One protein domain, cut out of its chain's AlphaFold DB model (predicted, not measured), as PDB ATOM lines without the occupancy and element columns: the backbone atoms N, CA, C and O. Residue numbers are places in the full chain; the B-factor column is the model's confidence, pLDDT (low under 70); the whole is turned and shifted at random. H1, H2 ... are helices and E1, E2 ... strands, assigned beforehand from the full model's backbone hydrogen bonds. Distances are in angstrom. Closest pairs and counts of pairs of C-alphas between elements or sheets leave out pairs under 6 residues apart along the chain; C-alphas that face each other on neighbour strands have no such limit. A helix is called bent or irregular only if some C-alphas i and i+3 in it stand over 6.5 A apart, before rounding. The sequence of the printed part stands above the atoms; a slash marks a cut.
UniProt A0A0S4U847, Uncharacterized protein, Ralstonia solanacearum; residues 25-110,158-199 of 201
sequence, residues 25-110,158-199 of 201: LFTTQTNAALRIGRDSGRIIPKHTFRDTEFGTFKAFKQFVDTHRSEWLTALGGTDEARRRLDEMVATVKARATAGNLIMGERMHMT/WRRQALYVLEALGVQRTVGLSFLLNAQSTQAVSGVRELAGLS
ATOM      1  N   LEU A  25     285.663 131.445 240.529       39.78
ATOM      2  CA  LEU A  25     286.286 131.033 241.786       39.78
ATOM      3  C   LEU A  25     287.342 132.036 242.235       39.78
ATOM      4  O   LEU A  25     288.218 132.417 241.465       39.78
ATOM      5  N   PHE A  26     287.266 132.443 243.498       40.03
ATOM      6  CA  PHE A  26     288.273 133.278 244.144       40.03
ATOM      7  C   PHE A  26     288.887 132.476 245.286       40.03
ATOM      8  O   PHE A  26     288.168 132.095 246.205       40.03
ATOM      9  N   THR A  27     290.194 132.217 245.224       34.03
ATOM     10  CA  THR A  27     290.949 131.629 246.335       34.03
ATOM     11  C   THR A  27     291.419 132.758 247.248       34.03
ATOM     12  O   THR A  27     292.210 133.603 246.821       34.03
ATOM     13  N   THR A  28     290.945 132.803 248.491       34.59
ATOM     14  CA  THR A  28     291.574 133.634 249.530       34.59
ATOM     15  C   THR A  28     292.651 132.807 250.252       34.59
ATOM     16  O   THR A  28     292.807 131.619 249.989       34.59
ATOM     17  N   GLN A  29     293.479 133.422 251.107       30.97
ATOM     18  CA  GLN A  29     294.521 132.695 251.865       30.97
ATOM     19  C   GLN A  29     293.937 131.668 252.854       30.97
ATOM     20  O   GLN A  29     294.630 130.769 253.324       30.97
ATOM     21  N   THR A  30     292.656 131.813 253.170       42.19
ATOM     22  CA  THR A  30     291.823 130.824 253.844       42.19
ATOM     23  C   THR A  30     291.263 129.911 252.766       42.19
ATOM     24  O   THR A  30     290.940 130.412 251.701       42.19
ATOM     25  N   ASN A  31     291.146 128.606 253.003       52.41
ATOM     26  CA  ASN A  31     290.671 127.625 252.022       52.41
ATOM     27  C   ASN A  31     289.223 127.893 251.548       52.41
ATOM     28  O   ASN A  31     288.311 127.147 251.886       52.41
ATOM     29  N   ALA A  32     288.991 128.973 250.810       56.53
ATOM     30  CA  ALA A  32     287.683 129.486 250.486       56.53
ATOM     31  C   ALA A  32     287.441 129.444 248.983       56.53
ATOM     32  O   ALA A  32     288.309 129.814 248.190       56.53
ATOM     33  N   ALA A  33     286.256 128.977 248.606       65.12
ATOM     34  CA  ALA A  33     285.796 128.900 247.232       65.12
ATOM     35  C   ALA A  33     284.568 129.794 247.080       65.12
ATOM     36  O   ALA A  33     283.539 129.558 247.706       65.12
ATOM     37  N   LEU A  34     284.666 130.826 246.248       68.25
ATOM     38  CA  LEU A  34     283.526 131.666 245.880       68.25
ATOM     39  C   LEU A  34     282.908 131.158 244.573       68.25
ATOM     40  O   LEU A  34     283.610 130.910 243.607       68.25
ATOM     41  N   ARG A  35     281.591 131.020 244.516       74.00
ATOM     42  CA  ARG A  35     280.821 130.763 243.302       74.00
ATOM     43  C   ARG A  35     279.826 131.889 243.105       74.00
ATOM     44  O   ARG A  35     279.100 132.234 244.028       74.00
ATOM     45  N   ILE A  36     279.760 132.417 241.887       72.69
ATOM     46  CA  ILE A  36     278.744 133.386 241.473       72.69
ATOM     47  C   ILE A  36     277.780 132.680 240.532       72.69
ATOM     48  O   ILE A  36     278.169 132.252 239.452       72.69
ATOM     49  N   GLY A  37     276.533 132.515 240.961       73.75
ATOM     50  CA  GLY A  37     275.471 131.958 240.138       73.75
ATOM     51  C   GLY A  37     274.780 133.071 239.364       73.75
ATOM     52  O   GLY A  37     274.350 134.052 239.965       73.75
ATOM     53  N   ARG A  38     274.654 132.924 238.044       74.81
ATOM     54  CA  ARG A  38     273.900 133.856 237.201       74.81
ATOM     55  C   ARG A  38     272.775 133.138 236.467       74.81
ATOM     56  O   ARG A  38     272.895 131.953 236.183       74.81
ATOM     57  N   ASP A  39     271.717 133.875 236.173       72.50
ATOM     58  CA  ASP A  39     270.656 133.504 235.241       72.50
ATOM     59  C   ASP A  39     270.245 134.765 234.477       72.50
ATOM     60  O   ASP A  39     270.020 135.819 235.073       72.50
ATOM     61  N   SER A  40     270.211 134.684 233.144       76.50
ATOM     62  CA  SER A  40     269.791 135.789 232.272       76.50
ATOM     63  C   SER A  40     270.512 137.121 232.558       76.50
ATOM     64  O   SER A  40     269.932 138.203 232.483       76.50
ATOM     65  N   GLY A  41     271.798 137.042 232.920       71.19
ATOM     66  CA  GLY A  41     272.643 138.197 233.243       71.19
ATOM     67  C   GLY A  41     272.487 138.754 234.661       71.19
ATOM     68  O   GLY A  41     273.245 139.653 235.016       71.19
ATOM     69  N   ARG A  42     271.571 138.208 235.470       80.00
ATOM     70  CA  ARG A  42     271.353 138.581 236.872       80.00
ATOM     71  C   ARG A  42     271.988 137.580 237.814       80.00
ATOM     72  O   ARG A  42     272.027 136.385 237.522       80.00
ATOM     73  N   ILE A  43     272.464 138.051 238.950       80.62
ATOM     74  CA  ILE A  43     272.996 137.205 240.007       80.62
ATOM     75  C   ILE A  43     271.841 136.560 240.756       80.62
ATOM     76  O   ILE A  43     270.880 137.210 241.160       80.62
ATOM     77  N   ILE A  44     271.963 135.253 240.959       81.50
ATOM     78  CA  ILE A  44     271.027 134.459 241.741       81.50
ATOM     79  C   ILE A  44     271.655 134.237 243.123       81.50
ATOM     80  O   ILE A  44     272.594 133.441 243.233       81.50
ATOM     81  N   PRO A  45     271.159 134.911 244.183       84.19
ATOM     82  CA  PRO A  45     271.764 134.868 245.516       84.19
ATOM     83  C   PRO A  45     271.882 133.438 246.052       84.19
ATOM     84  O   PRO A  45     272.948 133.015 246.479       84.19
ATOM     85  N   LYS A  46     270.819 132.634 245.911       78.25
ATOM     86  CA  LYS A  46     270.792 131.223 246.340       78.25
ATOM     87  C   LYS A  46     271.773 130.300 245.604       78.25
ATOM     88  O   LYS A  46     272.028 129.199 246.072       78.25
ATOM     89  N   HIS A  47     272.284 130.710 244.442       78.38
ATOM     90  CA  HIS A  47     273.287 129.961 243.671       78.38
ATOM     91  C   HIS A  47     274.671 130.624 243.741       78.38
ATOM     92  O   HIS A  47     275.604 130.176 243.073       78.38
ATOM     93  N   THR A  48     274.793 131.694 244.530       79.25
ATOM     94  CA  THR A  48     276.021 132.440 244.763       79.25
ATOM     95  C   THR A  48     276.456 132.197 246.195       79.25
ATOM     96  O   THR A  48     275.807 132.659 247.132       79.25
ATOM     97  N   PHE A  49     277.532 131.446 246.375       80.06
ATOM     98  CA  PHE A  49     277.963 131.014 247.695       80.06
ATOM     99  C   PHE A  49     279.470 131.076 247.862       80.06
ATOM    100  O   PHE A  49     280.221 130.955 246.897       80.06
ATOM    101  N   ARG A  50     279.893 131.258 249.105       81.94
ATOM    102  CA  ARG A  50     281.276 131.160 249.555       81.94
ATOM    103  C   ARG A  50     281.366 129.962 250.483       81.94
ATOM    104  O   ARG A  50     280.671 129.931 251.494       81.94
ATOM    105  N   ASP A  51     282.235 129.024 250.145       78.38
ATOM    106  CA  ASP A  51     282.642 127.952 251.045       78.38
ATOM    107  C   ASP A  51     283.948 128.348 251.733       78.38
ATOM    108  O   ASP A  51     284.792 128.977 251.100       78.38
ATOM    109  N   THR A  52     284.113 128.002 253.008       79.12
ATOM    110  CA  THR A  52     285.371 128.092 253.763       79.12
ATOM    111  C   THR A  52     285.656 126.723 254.364       79.12
ATOM    112  O   THR A  52     284.890 126.250 255.198       79.12
ATOM    113  N   GLU A  53     286.748 126.084 253.952       76.75
ATOM    114  CA  GLU A  53     287.096 124.719 254.342       76.75
ATOM    115  C   GLU A  53     288.236 124.650 255.360       76.75
ATOM    116  O   GLU A  53     289.134 125.494 255.427       76.75
ATOM    117  N   PHE A  54     288.252 123.580 256.143       77.75
ATOM    118  CA  PHE A  54     289.230 123.352 257.193       77.75
ATOM    119  C   PHE A  54     289.842 121.966 257.025       77.75
ATOM    120  O   PHE A  54     289.145 120.956 257.037       77.75
ATOM    121  N   GLY A  55     291.171 121.916 256.904       71.25
ATOM    122  CA  GLY A  55     291.909 120.655 256.766       71.25
ATOM    123  C   GLY A  55     292.155 119.921 258.087       71.25
ATOM    124  O   GLY A  55     292.665 118.807 258.083       71.25
ATOM    125  N   THR A  56     291.835 120.533 259.234       77.56
ATOM    126  CA  THR A  56     291.999 119.907 260.554       77.56
ATOM    127  C   THR A  56     290.809 120.205 261.454       77.56
ATOM    128  O   THR A  56     290.247 121.302 261.413       77.56
ATOM    129  N   PHE A  57     290.477 119.260 262.338       84.69
ATOM    130  CA  PHE A  57     289.441 119.469 263.350       84.69
ATOM    131  C   PHE A  57     289.763 120.647 264.274       84.69
ATOM    132  O   PHE A  57     288.866 121.396 264.642       84.69
ATOM    133  N   LYS A  58     291.041 120.853 264.623       85.69
ATOM    134  CA  LYS A  58     291.456 121.982 265.467       85.69
ATOM    135  C   LYS A  58     291.077 123.323 264.828       85.69
ATOM    136  O   LYS A  58     290.498 124.160 265.512       85.69
ATOM    137  N   ALA A  59     291.373 123.505 263.539       83.06
ATOM    138  CA  ALA A  59     291.039 124.731 262.814       83.06
ATOM    139  C   ALA A  59     289.520 124.908 262.662       83.06
ATOM    140  O   ALA A  59     289.012 125.995 262.920       83.06
ATOM    141  N   PHE A  60     288.797 123.834 262.325       86.44
ATOM    142  CA  PHE A  60     287.335 123.854 262.245       86.44
ATOM    143  C   PHE A  60     286.693 124.234 263.584       86.44
ATOM    144  O   PHE A  60     285.874 125.145 263.647       86.44
ATOM    145  N   LYS A  61     287.102 123.582 264.678       91.56
ATOM    146  CA  LYS A  61     286.568 123.864 266.013       91.56
ATOM    147  C   LYS A  61     286.864 125.300 266.432       91.56
ATOM    148  O   LYS A  61     285.962 125.977 266.906       91.56
ATOM    149  N   GLN A  62     288.097 125.772 266.235       89.94
ATOM    150  CA  GLN A  62     288.457 127.156 266.541       89.94
ATOM    151  C   GLN A  62     287.567 128.138 265.770       89.94
ATOM    152  O   GLN A  62     287.063 129.084 266.362       89.94
ATOM    153  N   PHE A  63     287.325 127.887 264.482       88.88
ATOM    154  CA  PHE A  63     286.428 128.706 263.675       88.88
ATOM    155  C   PHE A  63     284.993 128.720 264.223       88.88
ATOM    156  O   PHE A  63     284.437 129.800 264.431       88.88
ATOM    157  N   VAL A  64     284.419 127.542 264.500       92.38
ATOM    158  CA  VAL A  64     283.061 127.410 265.051       92.38
ATOM    159  C   VAL A  64     282.946 128.088 266.416       92.38
ATOM    160  O   VAL A  64     281.963 128.779 266.660       92.38
ATOM    161  N   ASP A  65     283.945 127.941 267.289       93.31
ATOM    162  CA  ASP A  65     283.972 128.597 268.600       93.31
ATOM    163  C   ASP A  65     284.007 130.129 268.454       93.31
ATOM    164  O   ASP A  65     283.262 130.826 269.140       93.31
ATOM    165  N   THR A  66     284.835 130.660 267.543       92.19
ATOM    166  CA  THR A  66     284.946 132.106 267.285       92.19
ATOM    167  C   THR A  66     283.640 132.704 266.761       92.19
ATOM    168  O   THR A  66     283.259 133.783 267.202       92.19
ATOM    169  N   HIS A  67     282.929 132.002 265.878       91.38
ATOM    170  CA  HIS A  67     281.704 132.500 265.234       91.38
ATOM    171  C   HIS A  67     280.436 131.910 265.870       91.38
ATOM    172  O   HIS A  67     279.359 131.915 265.269       91.38
ATOM    173  N   ARG A  68     280.544 131.369 267.091       94.06
ATOM    174  CA  ARG A  68     279.464 130.618 267.741       94.06
ATOM    175  C   ARG A  68     278.208 131.457 267.929       94.06
ATOM    176  O   ARG A  68     277.117 130.976 267.652       94.06
ATOM    177  N   SER A  69     278.344 132.696 268.394       93.88
ATOM    178  CA  SER A  69     277.210 133.611 268.596       93.88
ATOM    179  C   SER A  69     276.450 133.879 267.297       93.88
ATOM    180  O   SER A  69     275.220 133.907 267.284       93.88
ATOM    181  N   GLU A  70     277.176 134.020 266.196       92.19
ATOM    182  CA  GLU A  70     276.617 134.306 264.882       92.19
ATOM    183  C   GLU A  70     275.941 133.067 264.286       92.19
ATOM    184  O   GLU A  70     274.864 133.176 263.704       92.19
ATOM    185  N   TRP A  71     276.520 131.881 264.491       93.44
ATOM    186  CA  TRP A  71     275.888 130.608 264.144       93.44
ATOM    187  C   TRP A  71     274.620 130.352 264.946       93.44
ATOM    188  O   TRP A  71     273.603 129.989 264.365       93.44
ATOM    189  N   LEU A  72     274.645 130.577 266.261       94.25
ATOM    190  CA  LEU A  72     273.449 130.437 267.088       94.25
ATOM    191  C   LEU A  72     272.366 131.414 266.640       94.25
ATOM    192  O   LEU A  72     271.228 130.996 266.484       94.25
ATOM    193  N   THR A  73     272.722 132.669 266.358       93.25
ATOM    194  CA  THR A  73     271.786 133.655 265.794       93.25
ATOM    195  C   THR A  73     271.186 133.165 264.476       93.25
ATOM    196  O   THR A  73     269.969 133.189 264.319       93.25
ATOM    197  N   ALA A  74     272.016 132.671 263.549       90.69
ATOM    198  CA  ALA A  74     271.551 132.139 262.270       90.69
ATOM    199  C   ALA A  74     270.628 130.921 262.440       90.69
ATOM    200  O   ALA A  74     269.670 130.778 261.697       90.69
ATOM    201  N   LEU A  75     270.875 130.075 263.441       90.81
ATOM    202  CA  LEU A  75     270.071 128.893 263.767       90.81
ATOM    203  C   LEU A  75     268.829 129.208 264.633       90.81
ATOM    204  O   LEU A  75     268.204 128.291 265.161       90.81
ATOM    205  N   GLY A  76     268.480 130.485 264.823       90.88
ATOM    206  CA  GLY A  76     267.296 130.912 265.582       90.88
ATOM    207  C   GLY A  76     267.512 131.117 267.087       90.88
ATOM    208  O   GLY A  76     266.573 131.452 267.802       90.88
ATOM    209  N   GLY A  77     268.735 130.943 267.593       89.88
ATOM    210  CA  GLY A  77     269.148 131.334 268.949       89.88
ATOM    211  C   GLY A  77     268.618 130.459 270.088       89.88
ATOM    212  O   GLY A  77     268.801 130.809 271.252       89.88
ATOM    213  N   THR A  78     267.972 129.336 269.778       91.06
ATOM    214  CA  THR A  78     267.336 128.455 270.767       91.06
ATOM    215  C   THR A  78     268.346 127.549 271.481       91.06
ATOM    216  O   THR A  78     269.449 127.291 270.991       91.06
ATOM    217  N   ASP A  79     267.963 126.997 272.637       92.31
ATOM    218  CA  ASP A  79     268.762 125.950 273.295       92.31
ATOM    219  C   ASP A  79     268.892 124.695 272.417       92.31
ATOM    220  O   ASP A  79     269.924 124.024 272.434       92.31
ATOM    221  N   GLU A  80     267.893 124.427 271.573       91.19
ATOM    222  CA  GLU A  80     267.951 123.364 270.571       91.19
ATOM    223  C   GLU A  80     269.021 123.643 269.503       91.19
ATOM    224  O   GLU A  80     269.813 122.760 269.175       91.19
ATOM    225  N   ALA A  81     269.124 124.882 269.011       90.12
ATOM    226  CA  ALA A  81     270.201 125.284 268.106       90.12
ATOM    227  C   ALA A  81     271.584 125.093 268.746       90.12
ATOM    228  O   ALA A  81     272.518 124.615 268.094       90.12
ATOM    229  N   ARG A  82     271.708 125.412 270.041       93.62
ATOM    230  CA  ARG A  82     272.938 125.184 270.810       93.62
ATOM    231  C   ARG A  82     273.288 123.702 270.883       93.62
ATOM    232  O   ARG A  82     274.422 123.343 270.571       93.62
ATOM    233  N   ARG A  83     272.316 122.857 271.229       94.31
ATOM    234  CA  ARG A  83     272.486 121.401 271.297       94.31
ATOM    235  C   ARG A  83     272.930 120.824 269.951       94.31
ATOM    236  O   ARG A  83     273.932 120.117 269.905       94.31
ATOM    237  N   ARG A  84     272.257 121.187 268.855       91.56
ATOM    238  CA  ARG A  84     272.590 120.724 267.494       91.56
ATOM    239  C   ARG A  84     274.001 121.128 267.061       91.56
ATOM    240  O   ARG A  84     274.715 120.322 266.465       91.56
ATOM    241  N   LEU A  85     274.423 122.355 267.373       93.38
ATOM    242  CA  LEU A  85     275.780 122.819 267.076       93.38
ATOM    243  C   LEU A  85     276.834 122.029 267.870       93.38
ATOM    244  O   LEU A  85     277.858 121.630 267.313       93.38
ATOM    245  N   ASP A  86     276.574 121.760 269.150       94.25
ATOM    246  CA  ASP A  86     277.481 120.983 270.002       94.25
ATOM    247  C   ASP A  86     277.571 119.514 269.568       94.25
ATOM    248  O   ASP A  86     278.671 118.958 269.488       94.25
ATOM    249  N   GLU A  87     276.442 118.904 269.205       91.44
ATOM    250  CA  GLU A  87     276.376 117.546 268.652       91.44
ATOM    251  C   GLU A  87     277.161 117.421 267.346       91.44
ATOM    252  O   GLU A  87     277.894 116.445 267.149       91.44
ATOM    253  N   MET A  88     277.074 118.426 266.473       88.88
ATOM    254  CA  MET A  88     277.861 118.463 265.247       88.88
ATOM    255  C   MET A  88     279.361 118.470 265.561       88.88
ATOM    256  O   MET A  88     280.098 117.615 265.065       88.88
ATOM    257  N   VAL A  89     279.830 119.380 266.419       92.19
ATOM    258  CA  VAL A  89     281.255 119.471 266.786       92.19
ATOM    259  C   VAL A  89     281.746 118.176 267.446       92.19
ATOM    260  O   VAL A  89     282.849 117.710 267.141       92.19
ATOM    261  N   ALA A  90     280.935 117.563 268.313       90.19
ATOM    262  CA  ALA A  90     281.250 116.284 268.945       90.19
ATOM    263  C   ALA A  90     281.360 115.142 267.919       90.19
ATOM    264  O   ALA A  90     282.313 114.360 267.969       90.19
ATOM    265  N   THR A  91     280.442 115.091 266.948       84.38
ATOM    266  CA  THR A  91     280.450 114.103 265.858       84.38
ATOM    267  C   THR A  91     281.726 114.203 265.027       84.38
ATOM    268  O   THR A  91     282.365 113.188 264.745       84.38
ATOM    269  N   VAL A  92     282.151 115.425 264.686       84.56
ATOM    270  CA  VAL A  92     283.408 115.640 263.958       84.56
ATOM    271  C   VAL A  92     284.601 115.198 264.791       84.56
ATOM    272  O   VAL A  92     285.454 114.471 264.288       84.56
ATOM    273  N   LYS A  93     284.656 115.574 266.075       88.38
ATOM    274  CA  LYS A  93     285.757 115.199 266.973       88.38
ATOM    275  C   LYS A  93     285.951 113.684 267.037       88.38
ATOM    276  O   LYS A  93     287.085 113.219 266.977       88.38
ATOM    277  N   ALA A  94     284.856 112.932 267.145       84.12
ATOM    278  CA  ALA A  94     284.887 111.474 267.231       84.12
ATOM    279  C   ALA A  94     285.413 110.803 265.948       84.12
ATOM    280  O   ALA A  94     285.924 109.688 266.014       84.12
ATOM    281  N   ARG A  95     285.304 111.471 264.793       74.94
ATOM    282  CA  ARG A  95     285.679 110.929 263.475       74.94
ATOM    283  C   ARG A  95     286.931 111.564 262.864       74.94
ATOM    284  O   ARG A  95     287.449 111.066 261.871       74.94
ATOM    285  N   ALA A  96     287.453 112.633 263.463       68.31
ATOM    286  CA  ALA A  96     288.588 113.407 262.954       68.31
ATOM    287  C   ALA A  96     289.913 112.628 262.846       68.31
ATOM    288  O   ALA A  96     290.869 113.130 262.259       68.31
ATOM    289  N   THR A  97     289.987 111.415 263.391       59.88
ATOM    290  CA  THR A  97     291.165 110.540 263.328       59.88
ATOM    291  C   THR A  97     291.376 109.888 261.958       59.88
ATOM    292  O   THR A  97     292.479 109.420 261.690       59.88
ATOM    293  N   ALA A  98     290.369 109.879 261.075       60.22
ATOM    294  CA  ALA A  98     290.405 109.143 259.808       60.22
ATOM    295  C   ALA A  98     291.151 109.856 258.654       60.22
ATOM    296  O   ALA A  98     291.395 109.252 257.612       60.22
ATOM    297  N   GLY A  99     291.550 111.127 258.819       62.91
ATOM    298  CA  GLY A  99     292.363 111.867 257.835       62.91
ATOM    299  C   GLY A  99     291.695 112.128 256.473       62.91
ATOM    300  O   GLY A  99     292.333 112.671 255.575       62.91
ATOM    301  N   ASN A 100     290.423 111.761 256.322       72.00
ATOM    302  CA  ASN A 100     289.621 111.847 255.099       72.00
ATOM    303  C   ASN A 100     288.421 112.803 255.244       72.00
ATOM    304  O   ASN A 100     287.528 112.800 254.398       72.00
ATOM    305  N   LEU A 101     288.381 113.603 256.314       74.69
ATOM    306  CA  LEU A 101     287.287 114.536 256.563       74.69
ATOM    307  C   LEU A 101     287.526 115.887 255.892       74.69
ATOM    308  O   LEU A 101     288.583 116.497 256.051       74.69
ATOM    309  N   ILE A 102     286.490 116.380 255.224       74.75
ATOM    310  CA  ILE A 102     286.380 117.744 254.718       74.75
ATOM    311  C   ILE A 102     285.349 118.447 255.594       74.75
ATOM    312  O   ILE A 102     284.199 118.028 255.664       74.75
ATOM    313  N   MET A 103     285.762 119.499 256.286       80.50
ATOM    314  CA  MET A 103     284.889 120.299 257.145       80.50
ATOM    315  C   MET A 103     284.786 121.694 256.549       80.50
ATOM    316  O   MET A 103     285.810 122.236 256.133       80.50
ATOM    317  N   GLY A 104     283.603 122.298 256.543       83.88
ATOM    318  CA  GLY A 104     283.463 123.644 256.008       83.88
ATOM    319  C   GLY A 104     282.212 124.388 256.440       83.88
ATOM    320  O   GLY A 104     281.270 123.821 256.992       83.88
ATOM    321  N   GLU A 105     282.242 125.689 256.187       85.75
ATOM    322  CA  GLU A 105     281.096 126.589 256.234       85.75
ATOM    323  C   GLU A 105     280.723 126.980 254.808       85.75
ATOM    324  O   GLU A 105     281.590 127.374 254.034       85.75
ATOM    325  N   ARG A 106     279.427 126.944 254.500       85.25
ATOM    326  CA  ARG A 106     278.829 127.577 253.331       85.25
ATOM    327  C   ARG A 106     278.043 128.805 253.755       85.25
ATOM    328  O   ARG A 106     277.141 128.724 254.595       85.25
ATOM    329  N   MET A 107     278.304 129.914 253.079       86.94
ATOM    330  CA  MET A 107     277.484 131.115 253.139       86.94
ATOM    331  C   MET A 107     276.882 131.420 251.773       86.94
ATOM    332  O   MET A 107     277.543 131.277 250.749       86.94
ATOM    333  N   HIS A 108     275.634 131.870 251.749       88.31
ATOM    334  CA  HIS A 108     274.967 132.360 250.546       88.31
ATOM    335  C   HIS A 108     275.038 133.878 250.479       88.31
ATOM    336  O   HIS A 108     275.009 134.546 251.507       88.31
ATOM    337  N   MET A 109     275.091 134.433 249.274       89.62
ATOM    338  CA  MET A 109     274.956 135.875 249.104       89.62
ATOM    339  C   MET A 109     273.560 136.325 249.550       89.62
ATOM    340  O   MET A 109     272.569 135.623 249.324       89.62
ATOM    341  N   THR A 110     273.478 137.486 250.193       94.00
ATOM    342  CA  THR A 110     272.194 138.110 250.528       94.00
ATOM    343  C   THR A 110     271.534 138.689 249.278       94.00
ATOM    344  O   THR A 110     272.202 139.037 248.300       94.00
ATOM    345  N   TRP A 158     276.970 138.259 252.996       89.69
ATOM    346  CA  TRP A 158     276.841 136.825 253.109       89.69
ATOM    347  C   TRP A 158     275.943 136.467 254.293       89.69
ATOM    348  O   TRP A 158     275.942 137.110 255.337       89.69
ATOM    349  N   ARG A 159     275.170 135.400 254.133       92.56
ATOM    350  CA  ARG A 159     274.386 134.779 255.197       92.56
ATOM    351  C   ARG A 159     274.818 133.338 255.367       92.56
ATOM    352  O   ARG A 159     275.043 132.634 254.383       92.56
ATOM    353  N   ARG A 160     274.910 132.890 256.612       90.69
ATOM    354  CA  ARG A 160     275.256 131.506 256.932       90.69
ATOM    355  C   ARG A 160     274.173 130.569 256.432       90.69
ATOM    356  O   ARG A 160     273.003 130.782 256.724       90.69
ATOM    357  N   GLN A 161     274.581 129.567 255.663       88.12
ATOM    358  CA  GLN A 161     273.670 128.590 255.084       88.12
ATOM    359  C   GLN A 161     273.894 127.204 255.672       88.12
ATOM    360  O   GLN A 161     272.926 126.513 255.968       88.12
ATOM    361  N   ALA A 162     275.146 126.768 255.800       86.88
ATOM    362  CA  ALA A 162     275.425 125.448 256.342       86.88
ATOM    363  C   ALA A 162     276.812 125.350 256.974       86.88
ATOM    364  O   ALA A 162     277.776 125.897 256.449       86.88
ATOM    365  N   LEU A 163     276.917 124.588 258.055       87.81
ATOM    366  CA  LEU A 163     278.139 123.869 258.387       87.81
ATOM    367  C   LEU A 163     278.013 122.471 257.791       87.81
ATOM    368  O   LEU A 163     276.970 121.832 257.935       87.81
ATOM    369  N   TYR A 164     279.072 121.977 257.160       82.94
ATOM    370  CA  TYR A 164     279.091 120.645 256.568       82.94
ATOM    371  C   TYR A 164     280.350 119.871 256.937       82.94
ATOM    372  O   TYR A 164     281.426 120.431 257.158       82.94
ATOM    373  N   VAL A 165     280.196 118.551 256.988       80.31
ATOM    374  CA  VAL A 165     281.274 117.592 257.205       80.31
ATOM    375  C   VAL A 165     281.079 116.462 256.214       80.31
ATOM    376  O   VAL A 165     280.095 115.725 256.280       80.31
ATOM    377  N   LEU A 166     282.029 116.321 255.303       76.81
ATOM    378  CA  LEU A 166     282.059 115.277 254.294       76.81
ATOM    379  C   LEU A 166     283.213 114.320 254.583       76.81
ATOM    380  O   LEU A 166     284.240 114.703 255.137       76.81
ATOM    381  N   GLU A 167     283.048 113.075 254.174       71.69
ATOM    382  CA  GLU A 167     284.072 112.043 254.181       71.69
ATOM    383  C   GLU A 167     284.450 111.705 252.744       71.69
ATOM    384  O   GLU A 167     283.579 111.329 251.960       71.69
ATOM    385  N   ALA A 168     285.731 111.810 252.395       68.38
ATOM    386  CA  ALA A 168     286.241 111.337 251.115       68.38
ATOM    387  C   ALA A 168     286.357 109.800 251.122       68.38
ATOM    388  O   ALA A 168     287.037 109.218 251.969       68.38
ATOM    389  N   LEU A 169     285.696 109.147 250.163       62.53
ATOM    390  CA  LEU A 169     285.607 107.687 250.016       62.53
ATOM    391  C   LEU A 169     286.664 107.098 249.058       62.53
ATOM    392  O   LEU A 169     286.756 105.881 248.918       62.53
ATOM    393  N   GLY A 170     287.450 107.939 248.374       54.12
ATOM    394  CA  GLY A 170     288.450 107.523 247.380       54.12
ATOM    395  C   GLY A 170     289.905 107.626 247.857       54.12
ATOM    396  O   GLY A 170     290.238 108.426 248.726       54.12
ATOM    397  N   VAL A 171     290.806 106.864 247.220       46.16
ATOM    398  CA  VAL A 171     292.269 106.849 247.480       46.16
ATOM    399  C   VAL A 171     292.962 108.175 247.095       46.16
ATOM    400  O   VAL A 171     294.130 108.402 247.416       46.16
ATOM    401  N   GLN A 172     292.257 109.095 246.428       44.66
ATOM    402  CA  GLN A 172     292.788 110.415 246.095       44.66
ATOM    403  C   GLN A 172     292.880 111.300 247.344       44.66
ATOM    404  O   GLN A 172     291.927 111.964 247.742       44.66
ATOM    405  N   ARG A 173     294.089 111.356 247.917       44.56
ATOM    406  CA  ARG A 173     294.542 112.291 248.965       44.56
ATOM    407  C   ARG A 173     294.584 113.761 248.507       44.56
ATOM    408  O   ARG A 173     295.499 114.497 248.865       44.56
ATOM    409  N   THR A 174     293.626 114.227 247.717       46.91
ATOM    410  CA  THR A 174     293.432 115.671 247.527       46.91
ATOM    411  C   THR A 174     292.556 116.167 248.667       46.91
ATOM    412  O   THR A 174     291.340 116.224 248.549       46.91
ATOM    413  N   VAL A 175     293.186 116.441 249.809       46.97
ATOM    414  CA  VAL A 175     292.533 116.996 251.002       46.97
ATOM    415  C   VAL A 175     292.502 118.525 250.873       46.97
ATOM    416  O   VAL A 175     293.539 119.137 250.621       46.97
ATOM    417  N   GLY A 176     291.329 119.138 251.055       50.09
ATOM    418  CA  GLY A 176     291.116 120.594 250.988       50.09
ATOM    419  C   GLY A 176     290.529 121.084 249.658       50.09
ATOM    420  O   GLY A 176     290.105 120.265 248.847       50.09
ATOM    421  N   LEU A 177     290.554 122.409 249.436       47.53
ATOM    422  CA  LEU A 177     289.943 123.154 248.311       47.53
ATOM    423  C   LEU A 177     289.961 122.443 246.950       47.53
ATOM    424  O   LEU A 177     289.004 122.530 246.181       47.53
ATOM    425  N   SER A 178     291.050 121.739 246.641       44.78
ATOM    426  CA  SER A 178     291.215 120.969 245.409       44.78
ATOM    427  C   SER A 178     290.131 119.904 245.208       44.78
ATOM    428  O   SER A 178     289.847 119.558 244.070       44.78
ATOM    429  N   PHE A 179     289.503 119.381 246.265       48.62
ATOM    430  CA  PHE A 179     288.477 118.348 246.153       48.62
ATOM    431  C   PHE A 179     287.179 118.872 245.534       48.62
ATOM    432  O   PHE A 179     286.762 118.335 244.514       48.62
ATOM    433  N   LEU A 180     286.544 119.918 246.083       50.50
ATOM    434  CA  LEU A 180     285.310 120.469 245.495       50.50
ATOM    435  C   LEU A 180     285.561 121.058 244.100       50.50
ATOM    436  O   LEU A 180     284.714 120.937 243.212       50.50
ATOM    437  N   LEU A 181     286.751 121.631 243.895       46.97
ATOM    438  CA  LEU A 181     287.213 122.126 242.599       46.97
ATOM    439  C   LEU A 181     287.353 120.997 241.559       46.97
ATOM    440  O   LEU A 181     286.872 121.139 240.436       46.97
ATOM    441  N   ASN A 182     287.944 119.857 241.932       40.72
ATOM    442  CA  ASN A 182     288.118 118.702 241.042       40.72
ATOM    443  C   ASN A 182     286.838 117.858 240.902       40.72
ATOM    444  O   ASN A 182     286.571 117.302 239.838       40.72
ATOM    445  N   ALA A 183     285.995 117.778 241.929       42.03
ATOM    446  CA  ALA A 183     284.723 117.060 241.867       42.03
ATOM    447  C   ALA A 183     283.764 117.693 240.842       42.03
ATOM    448  O   ALA A 183     283.034 116.976 240.159       42.03
ATOM    449  N   GLN A 184     283.808 119.023 240.674       43.50
ATOM    450  CA  GLN A 184     283.042 119.718 239.632       43.50
ATOM    451  C   GLN A 184     283.608 119.516 238.220       43.50
ATOM    452  O   GLN A 184     282.823 119.475 237.273       43.50
ATOM    453  N   SER A 185     284.927 119.366 238.057       39.12
ATOM    454  CA  SER A 185     285.534 119.141 236.737       39.12
ATOM    455  C   SER A 185     285.382 117.701 236.235       39.12
ATOM    456  O   SER A 185     285.394 117.481 235.028       39.12
ATOM    457  N   THR A 186     285.203 116.724 237.132       33.72
ATOM    458  CA  THR A 186     285.317 115.297 236.768       33.72
ATOM    459  C   THR A 186     283.974 114.576 236.541       33.72
ATOM    460  O   THR A 186     283.989 113.397 236.218       33.72
ATOM    461  N   GLN A 187     282.803 115.215 236.694       33.91
ATOM    462  CA  GLN A 187     281.459 114.580 236.577       33.91
ATOM    463  C   GLN A 187     281.237 113.285 237.407       33.91
ATOM    464  O   GLN A 187     280.176 112.670 237.330       33.91
ATOM    465  N   ALA A 188     282.189 112.882 238.247       33.91
ATOM    466  CA  ALA A 188     282.143 111.670 239.050       33.91
ATOM    467  C   ALA A 188     281.893 112.040 240.518       33.91
ATOM    468  O   ALA A 188     282.812 112.136 241.329       33.91
ATOM    469  N   VAL A 189     280.626 112.253 240.878       42.25
ATOM    470  CA  VAL A 189     280.202 112.461 242.275       42.25
ATOM    471  C   VAL A 189     280.008 111.103 242.967       42.25
ATOM    472  O   VAL A 189     278.955 110.814 243.520       42.25
ATOM    473  N   SER A 190     281.017 110.228 242.910       45.31
ATOM    474  CA  SER A 190     281.020 108.944 243.638       45.31
ATOM    475  C   SER A 190     282.009 108.925 244.812       45.31
ATOM    476  O   SER A 190     282.253 107.873 245.395       45.31
ATOM    477  N   GLY A 191     282.624 110.070 245.136       53.59
ATOM    478  CA  GLY A 191     283.797 110.138 246.011       53.59
ATOM    479  C   GLY A 191     283.578 110.685 247.421       53.59
ATOM    480  O   GLY A 191     284.554 110.731 248.163       53.59
ATOM    481  N   VAL A 192     282.368 111.112 247.807       55.44
ATOM    482  CA  VAL A 192     282.106 111.687 249.141       55.44
ATOM    483  C   VAL A 192     280.802 111.226 249.768       55.44
ATOM    484  O   VAL A 192     279.798 111.045 249.086       55.44
ATOM    485  N   ARG A 193     280.821 111.109 251.097       61.66
ATOM    486  CA  ARG A 193     279.658 110.871 251.950       61.66
ATOM    487  C   ARG A 193     279.461 112.049 252.896       61.66
ATOM    488  O   ARG A 193     280.400 112.443 253.578       61.66
ATOM    489  N   GLU A 194     278.247 112.580 252.988       67.94
ATOM    490  CA  GLU A 194     277.913 113.549 254.036       67.94
ATOM    491  C   GLU A 194     277.829 112.839 255.394       67.94
ATOM    492  O   GLU A 194     277.115 111.846 255.553       67.94
ATOM    493  N   LEU A 195     278.605 113.320 256.365       64.75
ATOM    494  CA  LEU A 195     278.623 112.784 257.725       64.75
ATOM    495  C   LEU A 195     277.763 113.597 258.683       64.75
ATOM    496  O   LEU A 195     277.208 113.028 259.622       64.75
ATOM    497  N   ALA A 196     277.718 114.910 258.478       70.81
ATOM    498  CA  ALA A 196     276.905 115.835 259.244       70.81
ATOM    499  C   ALA A 196     276.692 117.124 258.444       70.81
ATOM    500  O   ALA A 196     277.628 117.637 257.825       70.81
ATOM    501  N   GLY A 197     275.482 117.663 258.540       78.88
ATOM    502  CA  GLY A 197     275.098 118.955 257.993       78.88
ATOM    503  C   GLY A 197     274.237 119.700 259.005       78.88
ATOM    504  O   GLY A 197     273.358 119.114 259.639       78.88
ATOM    505  N   LEU A 198     274.502 120.989 259.181       78.25
ATOM    506  CA  LEU A 198     273.713 121.866 260.036       78.25
ATOM    507  C   LEU A 198     273.398 123.144 259.275       78.25
ATOM    508  O   LEU A 198     274.311 123.872 258.900       78.25
ATOM    509  N   SER A 199     272.116 123.414 259.059       78.81
ATOM    510  CA  SER A 199     271.620 124.595 258.351       78.81
ATOM    511  C   SER A 199     270.552 125.319 259.178       78.81
ATOM    512  O   SER A 199     269.832 124.657 259.939       78.81
TER     513      SER A 199
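AT A GLANCE: This is residues 25 to 110 and 158 to 199 of the 201 residues of an uncharacterized protein of Ralstonia solanacearum (UniProt A0A0S4U847). One strongly twisted sheet of five strands has its one face covered by helices H1, H2 and H3, while the small helix H4 sits beside the strands, away from those three. The link from E1 to E2 reaches far out at one end, and residues 184 to 189 stick out. The printed part has 128 residues, in the order E1 E2 H1 H2 H3 E3 E4 H4 E5; the antiparallel sheet runs E1 E2 E3 E4 E5, and the class is mixed, helices and strands. It is compact, with a radius of gyration of the C-alphas of 15.0 A and spans of 42 by 38 by 26 A.

HOW THE PARTS SIT: Start at edge strand E1, residues 32 to 35, in an antiparallel hairpin with E2, residues 49 to 54; N 33 and O 51 are 2.9 A apart, within hydrogen-bond range. Next, H1, residues 57 to 66, lies over E2 and E3, residues 101 to 109, at a height over the sheet of 9.8 A. H2, residues 68 to 74, lies over E4, residues 158 to 168; their closest C-alphas, of Ala 74 and Arg 160, are 6.5 A apart. H3, residues 79 to 98, lies over E4 and edge strand E5, residues 192 to 198, at a height of 9.1 A. With the sheet, H1, H2 and H3 make two layers, helices on one face of a sheet. H3 touches H1 with its residues 89 to 96 alone, closest at the C-alphas of Phe 57 and Ala 96, 6.1 A, at a shallow tilt of 19 degrees, opposite ways. Its residues 81 to 85 alone only just touch H2, with 3 pairs of C-alphas within 8 A, closest at Leu 72 and Ala 81, 6.2 A. Look for antiparallel pairs within hydrogen-bond range at N 52 and O 105, 2.8 A, for E2 and E3; N 104 and O 164, 2.9 A, for E3 and E4; N 165 and O 196, 2.9 A, for E4 and E5. H4, residues 178 to 185, is on the sheet but over none of its strands, and apart from H1, H2 and H3. Every O i to N i+4 pair is within hydrogen-bond range in H1 and H2, against 14 of 16 in H3 and 3 of 4 in H4.

IN THESE COORDINATES: Find C-alpha 32 at (287.683, 129.486, 250.486), where E1 begins; it runs 10.0 A, E2 16.6 A, H1 14.0 A and H2 9.7 A. H3 starts at C-alpha 79, (268.762, 125.950, 273.295), and runs 30.5 A; it is irregular, C-alphas 94 and 97 being 7.5 A apart. E3 spans 25.7 A, E4 27.2 A with a bend of 57 degrees at residue 161, and H4 10.5 A. E5 spans 17.1 A and ends at C-alpha 198, (273.713, 121.866, 260.036).

THE WHOLE: The C-alphas farthest apart, of Ser 40 and Thr 97, are 45.4 A apart. Residues 111 to 157 are not printed; C-alphas 110 and 158 across the cut are 5.5 A apart. The link E1 to E2 is long. Confidence is low, pLDDT under 70, in residues 25 to 34, 96 to 99 and 168 to 195.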